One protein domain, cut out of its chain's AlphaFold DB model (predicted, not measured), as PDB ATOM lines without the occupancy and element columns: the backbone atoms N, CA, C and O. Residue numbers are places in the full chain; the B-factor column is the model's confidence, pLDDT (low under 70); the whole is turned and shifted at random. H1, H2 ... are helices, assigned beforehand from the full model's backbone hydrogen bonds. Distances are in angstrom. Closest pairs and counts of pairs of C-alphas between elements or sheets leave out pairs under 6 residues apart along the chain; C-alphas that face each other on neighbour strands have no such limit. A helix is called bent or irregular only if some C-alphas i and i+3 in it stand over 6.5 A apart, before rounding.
ATOM      1  N   GLU A  19     389.288  25.072  76.300       97.25
ATOM      2  CA  GLU A  19     388.384  25.972  75.579       97.25
ATOM      3  C   GLU A  19     387.382  26.654  76.517       97.25
ATOM      4  O   GLU A  19     386.993  27.802  76.301       97.25
ATOM      5  N   CYS A  20     386.935  25.958  77.567       96.38
ATOM      6  CA  CYS A  20     386.064  26.543  78.584       96.38
ATOM      7  C   CYS A  20     386.832  27.518  79.480       96.38
ATOM      8  O   CYS A  20     386.304  28.586  79.785       96.38
ATOM      9  N   LEU A  21     388.068  27.186  79.862       95.62
ATOM     10  CA  LEU A  21     388.945  28.108  80.590       95.62
ATOM     11  C   LEU A  21     389.255  29.346  79.740       95.62
ATOM     12  O   LEU A  21     389.078  30.475  80.199       95.62
ATOM     13  N   PHE A  22     389.621  29.137  78.474       97.38
ATOM     14  CA  PHE A  22     389.918  30.204  77.529       97.38
ATOM     15  C   PHE A  22     388.732  31.138  77.319       97.38
ATOM     16  O   PHE A  22     388.903  32.350  77.332       97.38
ATOM     17  N   ARG A  23     387.514  30.599  77.195       96.62
ATOM     18  CA  ARG A  23     386.298  31.411  77.056       96.62
ATOM     19  C   ARG A  23     386.142  32.425  78.191       96.62
ATOM     20  O   ARG A  23     385.756  33.558  77.925       96.62
ATOM     21  N   ASN A  24     386.439  32.038  79.432       93.69
ATOM     22  CA  ASN A  24     386.346  32.953  80.573       93.69
ATOM     23  C   ASN A  24     387.396  34.068  80.488       93.69
ATOM     24  O   ASN A  24     387.062  35.234  80.690       93.69
ATOM     25  N   ILE A  25     388.636  33.728  80.123       95.81
ATOM     26  CA  ILE A  25     389.706  34.713  79.903       95.81
ATOM     27  C   ILE A  25     389.343  35.651  78.753       95.81
ATOM     28  O   ILE A  25     389.445  36.864  78.899       95.81
ATOM     29  N   LYS A  26     388.843  35.113  77.638       97.19
ATOM     30  CA  LYS A  26     388.410  35.886  76.472       97.19
ATOM     31  C   LYS A  26     387.330  36.904  76.839       97.19
ATOM     32  O   LYS A  26     387.501  38.082  76.555       97.19
ATOM     33  N   LEU A  27     386.273  36.480  77.538       95.56
ATOM     34  CA  LEU A  27     385.211  37.380  78.007       95.56
ATOM     35  C   LEU A  27     385.740  38.479  78.938       95.56
ATOM     36  O   LEU A  27     385.258  39.612  78.908       95.56
ATOM     37  N   TRP A  28     386.718  38.150  79.784       95.44
ATOM     38  CA  TRP A  28     387.356  39.137  80.644       95.44
ATOM     39  C   TRP A  28     388.179  40.146  79.832       95.44
ATOM     40  O   TRP A  28     388.036  41.353  80.040       95.44
ATOM     41  N   LEU A  29     388.982  39.673  78.877       96.44
ATOM     42  CA  LEU A  29     389.808  40.507  78.005       96.44
ATOM     43  C   LEU A  29     388.962  41.407  77.105       96.44
ATOM     44  O   LEU A  29     389.243  42.595  77.015       96.44
ATOM     45  N   GLU A  30     387.875  40.904  76.522       96.69
ATOM     46  CA  GLU A  30     386.941  41.705  75.717       96.69
ATOM     47  C   GLU A  30     386.424  42.939  76.472       96.69
ATOM     48  O   GLU A  30     386.232  43.996  75.874       96.69
ATOM     49  N   ARG A  31     386.237  42.826  77.794       96.25
ATOM     50  CA  ARG A  31     385.736  43.913  78.650       96.25
ATOM     51  C   ARG A  31     386.828  44.835  79.182       96.25
ATOM     52  O   ARG A  31     386.555  46.008  79.414       96.25
ATOM     53  N   ASN A  32     388.030  44.311  79.424       95.69
ATOM     54  CA  ASN A  32     389.056  45.012  80.208       95.69
ATOM     55  C   ASN A  32     390.340  45.332  79.428       95.69
ATOM     56  O   ASN A  32     391.036  46.284  79.781       95.69
ATOM     57  N   ALA A  33     390.671  44.549  78.399       96.75
ATOM     58  CA  ALA A  33     391.927  44.634  77.655       96.75
ATOM     59  C   ALA A  33     391.810  43.977  76.263       96.75
ATOM     60  O   ALA A  33     392.530  43.032  75.941       96.75
ATOM     61  N   SER A  34     390.889  44.460  75.422       98.06
ATOM     62  CA  SER A  34     390.567  43.820  74.135       98.06
ATOM     63  C   SER A  34     391.745  43.762  73.152       98.06
ATOM     64  O   SER A  34     391.780  42.887  72.293       98.06
ATOM     65  N   TYR A  35     392.740  44.642  73.301       98.31
ATOM     66  CA  TYR A  35     393.976  44.626  72.510       98.31
ATOM     67  C   TYR A  35     394.866  43.403  72.784       98.31
ATOM     68  O   TYR A  35     395.686  43.070  71.939       98.31
ATOM     69  N   LEU A  36     394.693  42.710  73.917       98.38
ATOM     70  CA  LEU A  36     395.436  41.487  74.255       98.38
ATOM     71  C   LEU A  36     394.772  40.207  73.724       98.38
ATOM     72  O   LEU A  36     395.276  39.113  73.963       98.38
ATOM     73  N   LEU A  37     393.627  40.305  73.038       98.31
ATOM     74  CA  LEU A  37     392.899  39.125  72.563       98.31
ATOM     75  C   LEU A  37     393.714  38.286  71.576       98.31
ATOM     76  O   LEU A  37     393.674  37.064  71.678       98.31
ATOM     77  N   GLY A  38     394.467  38.926  70.676       98.38
ATOM     78  CA  GLY A  38     395.335  38.221  69.728       98.38
ATOM     79  C   GLY A  38     396.400  37.388  70.441       98.38
ATOM     80  O   GLY A  38     396.512  36.192  70.189       98.38
ATOM     81  N   GLU A  39     397.086  37.990  71.414       98.44
ATOM     82  CA  GLU A  39     398.116  37.313  72.216       98.44
ATOM     83  C   GLU A  39     397.527  36.159  73.040       98.44
ATOM     84  O   GLU A  39     398.100  35.074  73.147       98.44
ATOM     85  N   ALA A  40     396.330  36.351  73.597       98.19
ATOM     86  CA  ALA A  40     395.636  35.301  74.333       98.19
ATOM     87  C   ALA A  40     395.226  34.126  73.425       98.19
ATOM     88  O   ALA A  40     395.355  32.969  73.828       98.19
ATOM     89  N   GLU A  41     394.729  34.406  72.217       98.56
ATOM     90  CA  GLU A  41     394.386  33.383  71.222       98.56
ATOM     91  C   GLU A  41     395.633  32.609  70.777       98.56
ATOM     92  O   GLU A  41     395.594  31.378  70.727       98.56
ATOM     93  N   GLU A  42     396.752  33.299  70.551       98.25
ATOM     94  CA  GLU A  42     398.021  32.663  70.199       98.25
ATOM     95  C   GLU A  42     398.543  31.765  71.332       98.25
ATOM     96  O   GLU A  42     398.881  30.604  71.090       98.25
ATOM     97  N   ALA A  43     398.560  32.244  72.582       98.00
ATOM     98  CA  ALA A  43     398.941  31.418  73.731       98.00
ATOM     99  C   ALA A  43     398.059  30.183  73.889       98.00
ATOM    100  O   ALA A  43     398.581  29.085  74.088       98.00
ATOM    101  N   HIS A  44     396.740  30.352  73.788       98.00
ATOM    102  CA  HIS A  44     395.804  29.239  73.873       98.00
ATOM    103  C   HIS A  44     396.094  28.193  72.794       98.00
ATOM    104  O   HIS A  44     396.222  27.009  73.113       98.00
ATOM    105  N   GLN A  45     396.248  28.630  71.541       98.06
ATOM    106  CA  GLN A  45     396.494  27.738  70.414       98.06
ATOM    107  C   GLN A  45     397.822  26.994  70.572       98.06
ATOM    108  O   GLN A  45     397.837  25.767  70.493       98.06
ATOM    109  N   ARG A  46     398.914  27.701  70.891       97.31
ATOM    110  CA  ARG A  46     400.222  27.072  71.138       97.31
ATOM    111  C   ARG A  46     400.150  26.049  72.269       97.31
ATOM    112  O   ARG A  46     400.723  24.967  72.149       97.31
ATOM    113  N   LEU A  47     399.440  26.357  73.356       95.38
ATOM    114  CA  LEU A  47     399.291  25.440  74.485       95.38
ATOM    115  C   LEU A  47     398.491  24.190  74.092       95.38
ATOM    116  O   LEU A  47     398.908  23.077  74.394       95.38
ATOM    117  N   VAL A  48     397.371  24.345  73.385       95.31
ATOM    118  CA  VAL A  48     396.562  23.217  72.892       95.31
ATOM    119  C   VAL A  48     397.365  22.350  71.922       95.31
ATOM    120  O   VAL A  48     397.387  21.129  72.066       95.31
ATOM    121  N   GLU A  49     398.076  22.954  70.971       95.31
ATOM    122  CA  GLU A  49     398.897  22.240  69.987       95.31
ATOM    123  C   GLU A  49     400.054  21.478  70.636       95.31
ATOM    124  O   GLU A  49     400.287  20.323  70.288       95.31
ATOM    125  N   THR A  50     400.722  22.071  71.630       94.50
ATOM    126  CA  THR A  50     401.852  21.447  72.347       94.50
ATOM    127  C   THR A  50     401.476  20.102  72.972       94.50
ATOM    128  O   THR A  50     402.299  19.191  73.042       94.50
ATOM    129  N   PHE A  51     400.225  19.963  73.415       91.81
ATOM    130  CA  PHE A  51     399.720  18.748  74.057       91.81
ATOM    131  C   PHE A  51     398.763  17.946  73.160       91.81
ATOM    132  O   PHE A  51     398.261  16.899  73.576       91.81
ATOM    133  N   SER A  52     398.527  18.397  71.926       89.06
ATOM    134  CA  SER A  52     397.720  17.672  70.944       89.06
ATOM    135  C   SER A  52     398.441  16.400  70.495       89.06
ATOM    136  O   SER A  52     399.635  16.408  70.209       89.06
ATOM    137  N   GLY A  53     397.721  15.278  70.437       81.56
ATOM    138  CA  GLY A  53     398.288  13.988  70.028       81.56
ATOM    139  C   GLY A  53     399.134  13.285  71.096       81.56
ATOM    140  O   GLY A  53     399.647  12.192  70.846       81.56
ATOM    141  N   MET A  54     399.254  13.852  72.303       81.75
ATOM    142  CA  MET A  54     399.775  13.109  73.445       81.75
ATOM    143  C   MET A  54     398.784  12.013  73.838       81.75
ATOM    144  O   MET A  54     397.745  12.276  74.445       81.75
ATOM    145  N   THR A  55     399.135  10.761  73.544       74.00
ATOM    146  CA  THR A  55     398.327   9.599  73.924       74.00
ATOM    147  C   THR A  55     398.033   9.613  75.426       74.00
ATOM    148  O   THR A  55     398.930   9.779  76.258       74.00
ATOM    149  N   GLY A  56     396.769   9.437  75.797       72.81
ATOM    150  CA  GLY A  56     396.371   9.184  77.176       72.81
ATOM    151  C   GLY A  56     394.863   9.219  77.359       72.81
ATOM    152  O   GLY A  56     394.110   9.115  76.395       72.81
ATOM    153  N   ASN A  57     394.439   9.307  78.615       78.50
ATOM    154  CA  ASN A  57     393.028   9.231  78.961       78.50
ATOM    155  C   ASN A  57     392.274  10.456  78.443       78.50
ATOM    156  O   ASN A  57     392.745  11.590  78.560       78.50
ATOM    157  N   THR A  58     391.092  10.202  77.894       89.19
ATOM    158  CA  THR A  58     390.113  11.235  77.593       89.19
ATOM    159  C   THR A  58     389.311  11.573  78.841       89.19
ATOM    160  O   THR A  58     388.996  10.698  79.647       89.19
ATOM    161  N   GLU A  59     388.949  12.842  78.991       92.94
ATOM    162  CA  GLU A  59     388.196  13.333  80.141       92.94
ATOM    163  C   GLU A  59     386.993  14.168  79.702       92.94
ATOM    164  O   GLU A  59     387.023  14.876  78.690       92.94
ATOM    165  N   LEU A  60     385.907  14.077  80.473       94.56
ATOM    166  CA  LEU A  60     384.660  14.795  80.218       94.56
ATOM    167  C   LEU A  60     384.686  16.159  80.913       94.56
ATOM    168  O   LEU A  60     384.701  16.241  82.139       94.56
ATOM    169  N   CYS A  61     384.621  17.242  80.139       95.25
ATOM    170  CA  CYS A  61     384.554  18.591  80.693       95.25
ATOM    171  C   CYS A  61     383.279  18.792  81.527       95.25
ATOM    172  O   CYS A  61     382.161  18.615  81.034       95.25
ATOM    173  N   ALA A  62     383.429  19.254  82.770       93.75
ATOM    174  CA  ALA A  62     382.317  19.512  83.679       93.75
ATOM    175  C   ALA A  62     381.354  20.596  83.163       93.75
ATOM    176  O   ALA A  62     380.158  20.525  83.457       93.75
ATOM    177  N   VAL A  63     381.849  21.545  82.358       93.75
ATOM    178  CA  VAL A  63     381.093  22.701  81.846       93.75
ATOM    179  C   VAL A  63     380.384  22.377  80.532       93.75
ATOM    180  O   VAL A  63     379.160  22.398  80.465       93.75
ATOM    181  N   CYS A  64     381.135  22.070  79.469       96.62
ATOM    182  CA  CYS A  64     380.565  21.903  78.128       96.62
ATOM    183  C   CYS A  64     380.201  20.457  77.774       96.62
ATOM    184  O   CYS A  64     379.680  20.224  76.686       96.62
ATOM    185  N   LYS A  65     380.497  19.495  78.660       96.44
ATOM    186  CA  LYS A  65     380.261  18.054  78.460       96.44
ATOM    187  C   LYS A  65     380.929  17.473  77.203       96.44
ATOM    188  O   LYS A  65     380.532  16.411  76.734       96.44
ATOM    189  N   LYS A  66     381.949  18.143  76.656       95.56
ATOM    190  CA  LYS A  66     382.793  17.594  75.586       95.56
ATOM    191  C   LYS A  66     383.900  16.732  76.181       95.56
ATOM    192  O   LYS A  66     384.433  17.053  77.243       95.56
ATOM    193  N   VAL A  67     384.229  15.659  75.473       94.00
ATOM    194  CA  VAL A  67     385.348  14.771  75.787       94.00
ATOM    195  C   VAL A  67     386.604  15.307  75.100       94.00
ATOM    196  O   VAL A  67     386.538  15.677  73.929       94.00
ATOM    197  N   THR A  68     387.726  15.371  75.814       92.88
ATOM    198  CA  THR A  68     389.019  15.825  75.272       92.88
ATOM    199  C   THR A  68     390.181  15.027  75.862       92.88
ATOM    200  O   THR A  68     390.084  14.514  76.973       92.88
ATOM    201  N   GLU A  69     391.273  14.909  75.108       91.19
ATOM    202  CA  GLU A  69     392.535  14.269  75.524       91.19
ATOM    203  C   GLU A  69     393.483  15.250  76.236       91.19
ATOM    204  O   GLU A  69     394.448  14.850  76.898       91.19
ATOM    205  N   ILE A  70     393.197  16.548  76.104       91.88
ATOM    206  CA  ILE A  70     394.019  17.634  76.625       91.88
ATOM    207  C   ILE A  70     393.509  18.003  78.013       91.88
ATOM    208  O   ILE A  70     392.456  18.624  78.174       91.88
ATOM    209  N   VAL A  71     394.280  17.609  79.023       93.12
ATOM    210  CA  VAL A  71     393.897  17.717  80.429       93.12
ATOM    211  C   VAL A  71     394.861  18.646  81.166       93.12
ATOM    212  O   VAL A  71     395.989  18.273  81.483       93.12
ATOM    213  N   PHE A  72     394.404  19.855  81.482       94.38
ATOM    214  CA  PHE A  72     395.127  20.809  82.324       94.38
ATOM    215  C   PHE A  72     394.340  21.072  83.604       94.38
ATOM    216  O   PHE A  72     393.110  21.156  83.573       94.38
ATOM    217  N   CYS A  73     395.033  21.238  84.731       94.38
ATOM    218  CA  CYS A  73     394.394  21.833  85.896       94.38
ATOM    219  C   CYS A  73     394.205  23.341  85.639       94.38
ATOM    220  O   CYS A  73     395.012  23.942  84.916       94.38
ATOM    221  N   PRO A  74     393.171  23.975  86.225       93.00
ATOM    222  CA  PRO A  74     392.937  25.407  86.046       93.00
ATOM    223  C   PRO A  74     394.161  26.255  86.402       93.00
ATOM    224  O   PRO A  74     394.496  27.171  85.659       93.00
ATOM    225  N   TYR A  75     394.870  25.893  87.477       93.00
ATOM    226  CA  TYR A  75     396.073  26.591  87.927       93.00
ATOM    227  C   TYR A  75     397.152  26.648  86.840       93.00
ATOM    228  O   TYR A  75     397.570  27.734  86.452       93.00
ATOM    229  N   CYS A  76     397.577  25.497  86.302       95.00
ATOM    230  CA  CYS A  76     398.613  25.459  85.268       95.00
ATOM    231  C   CYS A  76     398.169  26.186  83.999       95.00
ATOM    232  O   CYS A  76     398.947  26.949  83.444       95.00
ATOM    233  N   TYR A  77     396.921  25.995  83.566       96.25
ATOM    234  CA  TYR A  77     396.412  26.679  82.381       96.25
ATOM    235  C   TYR A  77     396.456  28.207  82.544       96.25
ATOM    236  O   TYR A  77     396.981  28.914  81.689       96.25
ATOM    237  N   ILE A  78     395.937  28.724  83.662       95.00
ATOM    238  CA  ILE A  78     395.901  30.166  83.931       95.00
ATOM    239  C   ILE A  78     397.318  30.716  84.107       95.00
ATOM    240  O   ILE A  78     397.589  31.813  83.628       95.00
ATOM    241  N   ARG A  79     398.230  29.955  84.720       95.00
ATOM    242  CA  ARG A  79     399.641  30.333  84.844       95.00
ATOM    243  C   ARG A  79     400.299  30.546  83.484       95.00
ATOM    244  O   ARG A  79     400.968  31.556  83.302       95.00
ATOM    245  N   GLU A  80     400.111  29.624  82.541       96.62
ATOM    246  CA  GLU A  80     400.682  29.761  81.194       96.62
ATOM    247  C   GLU A  80     400.102  30.978  80.461       96.62
ATOM    248  O   GLU A  80     400.840  31.759  79.861       96.62
ATOM    249  N   MET A  81     398.791  31.209  80.592       97.38
ATOM    250  CA  MET A  81     398.144  32.407  80.048       97.38
ATOM    251  C   MET A  81     398.689  33.694  80.678       97.38
ATOM    252  O   MET A  81     398.965  34.658  79.969       97.38
ATOM    253  N   TYR A  82     398.863  33.713  81.999       95.81
ATOM    254  CA  TYR A  82     399.426  34.841  82.735       95.81
ATOM    255  C   TYR A  82     400.852  35.152  82.288       95.81
ATOM    256  O   TYR A  82     401.144  36.299  81.956       95.81
ATOM    257  N   LEU A  83     401.723  34.138  82.252       96.06
ATOM    258  CA  LEU A  83     403.118  34.313  81.860       96.06
ATOM    259  C   LEU A  83     403.221  34.916  80.466       96.06
ATOM    260  O   LEU A  83     404.000  35.845  80.283       96.06
ATOM    261  N   HIS A  84     402.398  34.442  79.530       97.62
ATOM    262  CA  HIS A  84     402.388  34.993  78.186       97.62
ATOM    263  C   HIS A  84     401.868  36.433  78.148       97.62
ATOM    264  O   HIS A  84     402.544  37.318  77.638       97.62
ATOM    265  N   LEU A  85     400.698  36.706  78.733       97.31
ATOM    266  CA  LEU A  85     400.104  38.047  78.708       97.31
ATOM    267  C   LEU A  85     400.972  39.091  79.421       97.31
ATOM    268  O   LEU A  85     400.984  40.255  79.019       97.31
ATOM    269  N   ARG A  86     401.731  38.684  80.445       96.75
ATOM    270  CA  ARG A  86     402.641  39.562  81.189       96.75
ATOM    271  C   ARG A  86     403.763  40.130  80.319       96.75
ATOM    272  O   ARG A  86     404.244  41.220  80.617       96.75
ATOM    273  N   GLU A  87     404.162  39.432  79.255       97.75
ATOM    274  CA  GLU A  87     405.172  39.919  78.303       97.75
ATOM    275  C   GLU A  87     404.690  41.152  77.521       97.75
ATOM    276  O   GLU A  87     405.511  41.954  77.077       97.75
ATOM    277  N   PHE A  88     403.371  41.340  77.409       97.81
ATOM    278  CA  PHE A  88     402.745  42.445  76.678       97.81
ATOM    279  C   PHE A  88     402.170  43.508  77.611       97.81
ATOM    280  O   PHE A  88     402.288  44.703  77.345       97.81
ATOM    281  N   ASP A  89     401.541  43.080  78.707       97.69
ATOM    282  CA  ASP A  89     400.952  43.969  79.701       97.69
ATOM    283  C   ASP A  89     400.907  43.300  81.078       97.69
ATOM    284  O   ASP A  89     399.966  42.584  81.439       97.69
ATOM    285  N   ALA A  90     401.933  43.573  81.881       96.00
ATOM    286  CA  ALA A  90     402.036  43.028  83.225       96.00
ATOM    287  C   ALA A  90     400.883  43.458  84.143       96.00
ATOM    288  O   ALA A  90     400.418  42.661  84.954       96.00
ATOM    289  N   VAL A  91     400.375  44.688  84.002       95.56
ATOM    290  CA  VAL A  91     399.307  45.204  84.871       95.56
ATOM    291  C   VAL A  91     398.001  44.459  84.611       95.56
ATOM    292  O   VAL A  91     397.311  44.067  85.554       95.56
ATOM    293  N   ARG A  92     397.649  44.235  83.341       95.31
ATOM    294  CA  ARG A  92     396.438  43.479  82.988       95.31
ATOM    295  C   ARG A  92     396.575  41.991  83.276       95.31
ATOM    296  O   ARG A  92     395.605  41.395  83.743       95.31
ATOM    297  N   ALA A  93     397.753  41.408  83.067       94.56
ATOM    298  CA  ALA A  93     398.015  40.017  83.430       94.56
ATOM    299  C   ALA A  93     397.829  39.782  84.942       94.56
ATOM    300  O   ALA A  93     397.126  38.852  85.336       94.56
ATOM    301  N   GLU A  94     398.360  40.673  85.786       92.12
ATOM    302  CA  GLU A  94     398.155  40.643  87.242       92.12
ATOM    303  C   GLU A  94     396.673  40.741  87.632       92.12
ATOM    304  O   GLU A  94     396.177  39.974  88.458       92.12
ATOM    305  N   GLN A  95     395.926  41.658  87.012       91.88
ATOM    306  CA  GLN A  95     394.494  41.810  87.287       91.88
ATOM    307  C   GLN A  95     393.685  40.554  86.934       91.88
ATOM    308  O   GLN A  95     392.783  40.185  87.689       91.88
ATOM    309  N   LEU A  96     394.008  39.888  85.820       90.12
ATOM    310  CA  LEU A  96     393.351  38.645  85.404       90.12
ATOM    311  C   LEU A  96     393.514  37.543  86.459       90.12
ATOM    312  O   LEU A  96     392.557  36.848  86.793       90.12
ATOM    313  N   VAL A  97     394.725  37.399  86.992       87.69
ATOM    314  CA  VAL A  97     395.086  36.366  87.969       87.69
ATOM    315  C   VAL A  97     394.432  36.603  89.329       87.69
ATOM    316  O   VAL A  97     393.906  35.661  89.926       87.69
ATOM    317  N   ARG A  98     394.384  37.861  89.785       85.88
ATOM    318  CA  ARG A  98     393.733  38.235  91.051       85.88
ATOM    319  C   ARG A  98     392.247  37.902  91.069       85.88
ATOM    320  O   ARG A  98     391.742  37.426  92.075       85.88
ATOM    321  N   ILE A  99     391.549  38.089  89.949       79.38
ATOM    322  CA  ILE A  99     390.115  37.760  89.836       79.38
ATOM    323  C   ILE A  99     389.863  36.257  89.988       79.38
ATOM    324  O   ILE A  99     388.779  35.841  90.394       79.38
ATOM    325  N   LEU A 100     390.865  35.440  89.679       73.06
ATOM    326  CA  LEU A 100     390.806  33.988  89.785       73.06
ATOM    327  C   LEU A 100     391.359  33.484  91.134       73.06
ATOM    328  O   LEU A 100     391.422  32.273  91.329       73.06
ATOM    329  N   ASN A 101     391.714  34.393  92.058       72.62
ATOM    330  CA  ASN A 101     392.308  34.118  93.373       72.62
ATOM    331  C   ASN A 101     393.581  33.251  93.319       72.62
ATOM    332  O   ASN A 101     393.820  32.434  94.208       72.62
TER     333      ASN A 101
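What this domain is: This is residues 19 to 101 of the 167 residues of the protein "ACP-type MB domain-containing protein" of Candidatus Aenigmarchaeota archaeon (UniProt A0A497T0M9). What does the model look like? Two helical hairpins, H1 with H2 and H3 with H4, are stacked as two layers, H3 crossing H2, and a long loop of residues 52 to 73 folds back at one end of the long axis. What is it made of? The printed part has 83 residues, with four named helices in the order H1, H2, H3, H4 and no named strand; the class is all helix. How large is its outline? It is compact, with a radius of gyration of the C-alphas of 13.1 A, and elongated, spanning 37 by 23 by 20 A.

Where its parts are: Where is the longest helix? H2 is residues 34 to 51, 26.7 A long, and is irregular: C-alphas 35 and 38 are 7.1 A apart. Where are the others? H1 is residues 19 to 32, 19.6 A, from C-alpha 19 at (388.384, 25.972, 75.579). H3 is residues 74 to 86, 17.8 A. H4 is residues 90 to 99, 14.6 A, ending at C-alpha 99 at (390.115, 37.760, 89.836).

How they stand to each other: What does the hub, H3, touch? Its residues 80 to 85 touch residues 36 to 44 of H2 at a steep tilt of 51 degrees, closest at the C-alphas of Ala 43 and Met 81, 6.4 A. It touches H4 in a hairpin, closest at the C-alphas of Arg 86 and Ala 93, 5.2 A. It only just touches H1, with 3 pairs of C-alphas within 8 A, closest Leu 21 and Pro 74, 7.3 A. How do H1 and H2 stand? They form a hairpin at a shallow tilt of 15 degrees, closest at the C-alphas of Leu 29 and Leu 37, 6.4 A; H2 and H4 are apart. Are the backbones regular in their N and O pairs? Every O i to N i+4 pair is within hydrogen-bond range in H3 and H4, 9 of 10 in H1 and 11 of 14 in H2.

The domain as a whole: How far does it reach? The two C-alphas farthest apart, of Thr 55 and Val 91, are 37.3 A apart. Which link is long? That from H2 to H3, 22 residues, in which residues 59 to 60 pair antiparallel with 67 to 68. Is it cut or low in confidence? The printed part has no cut, and no printed residue is under 70 in pLDDT.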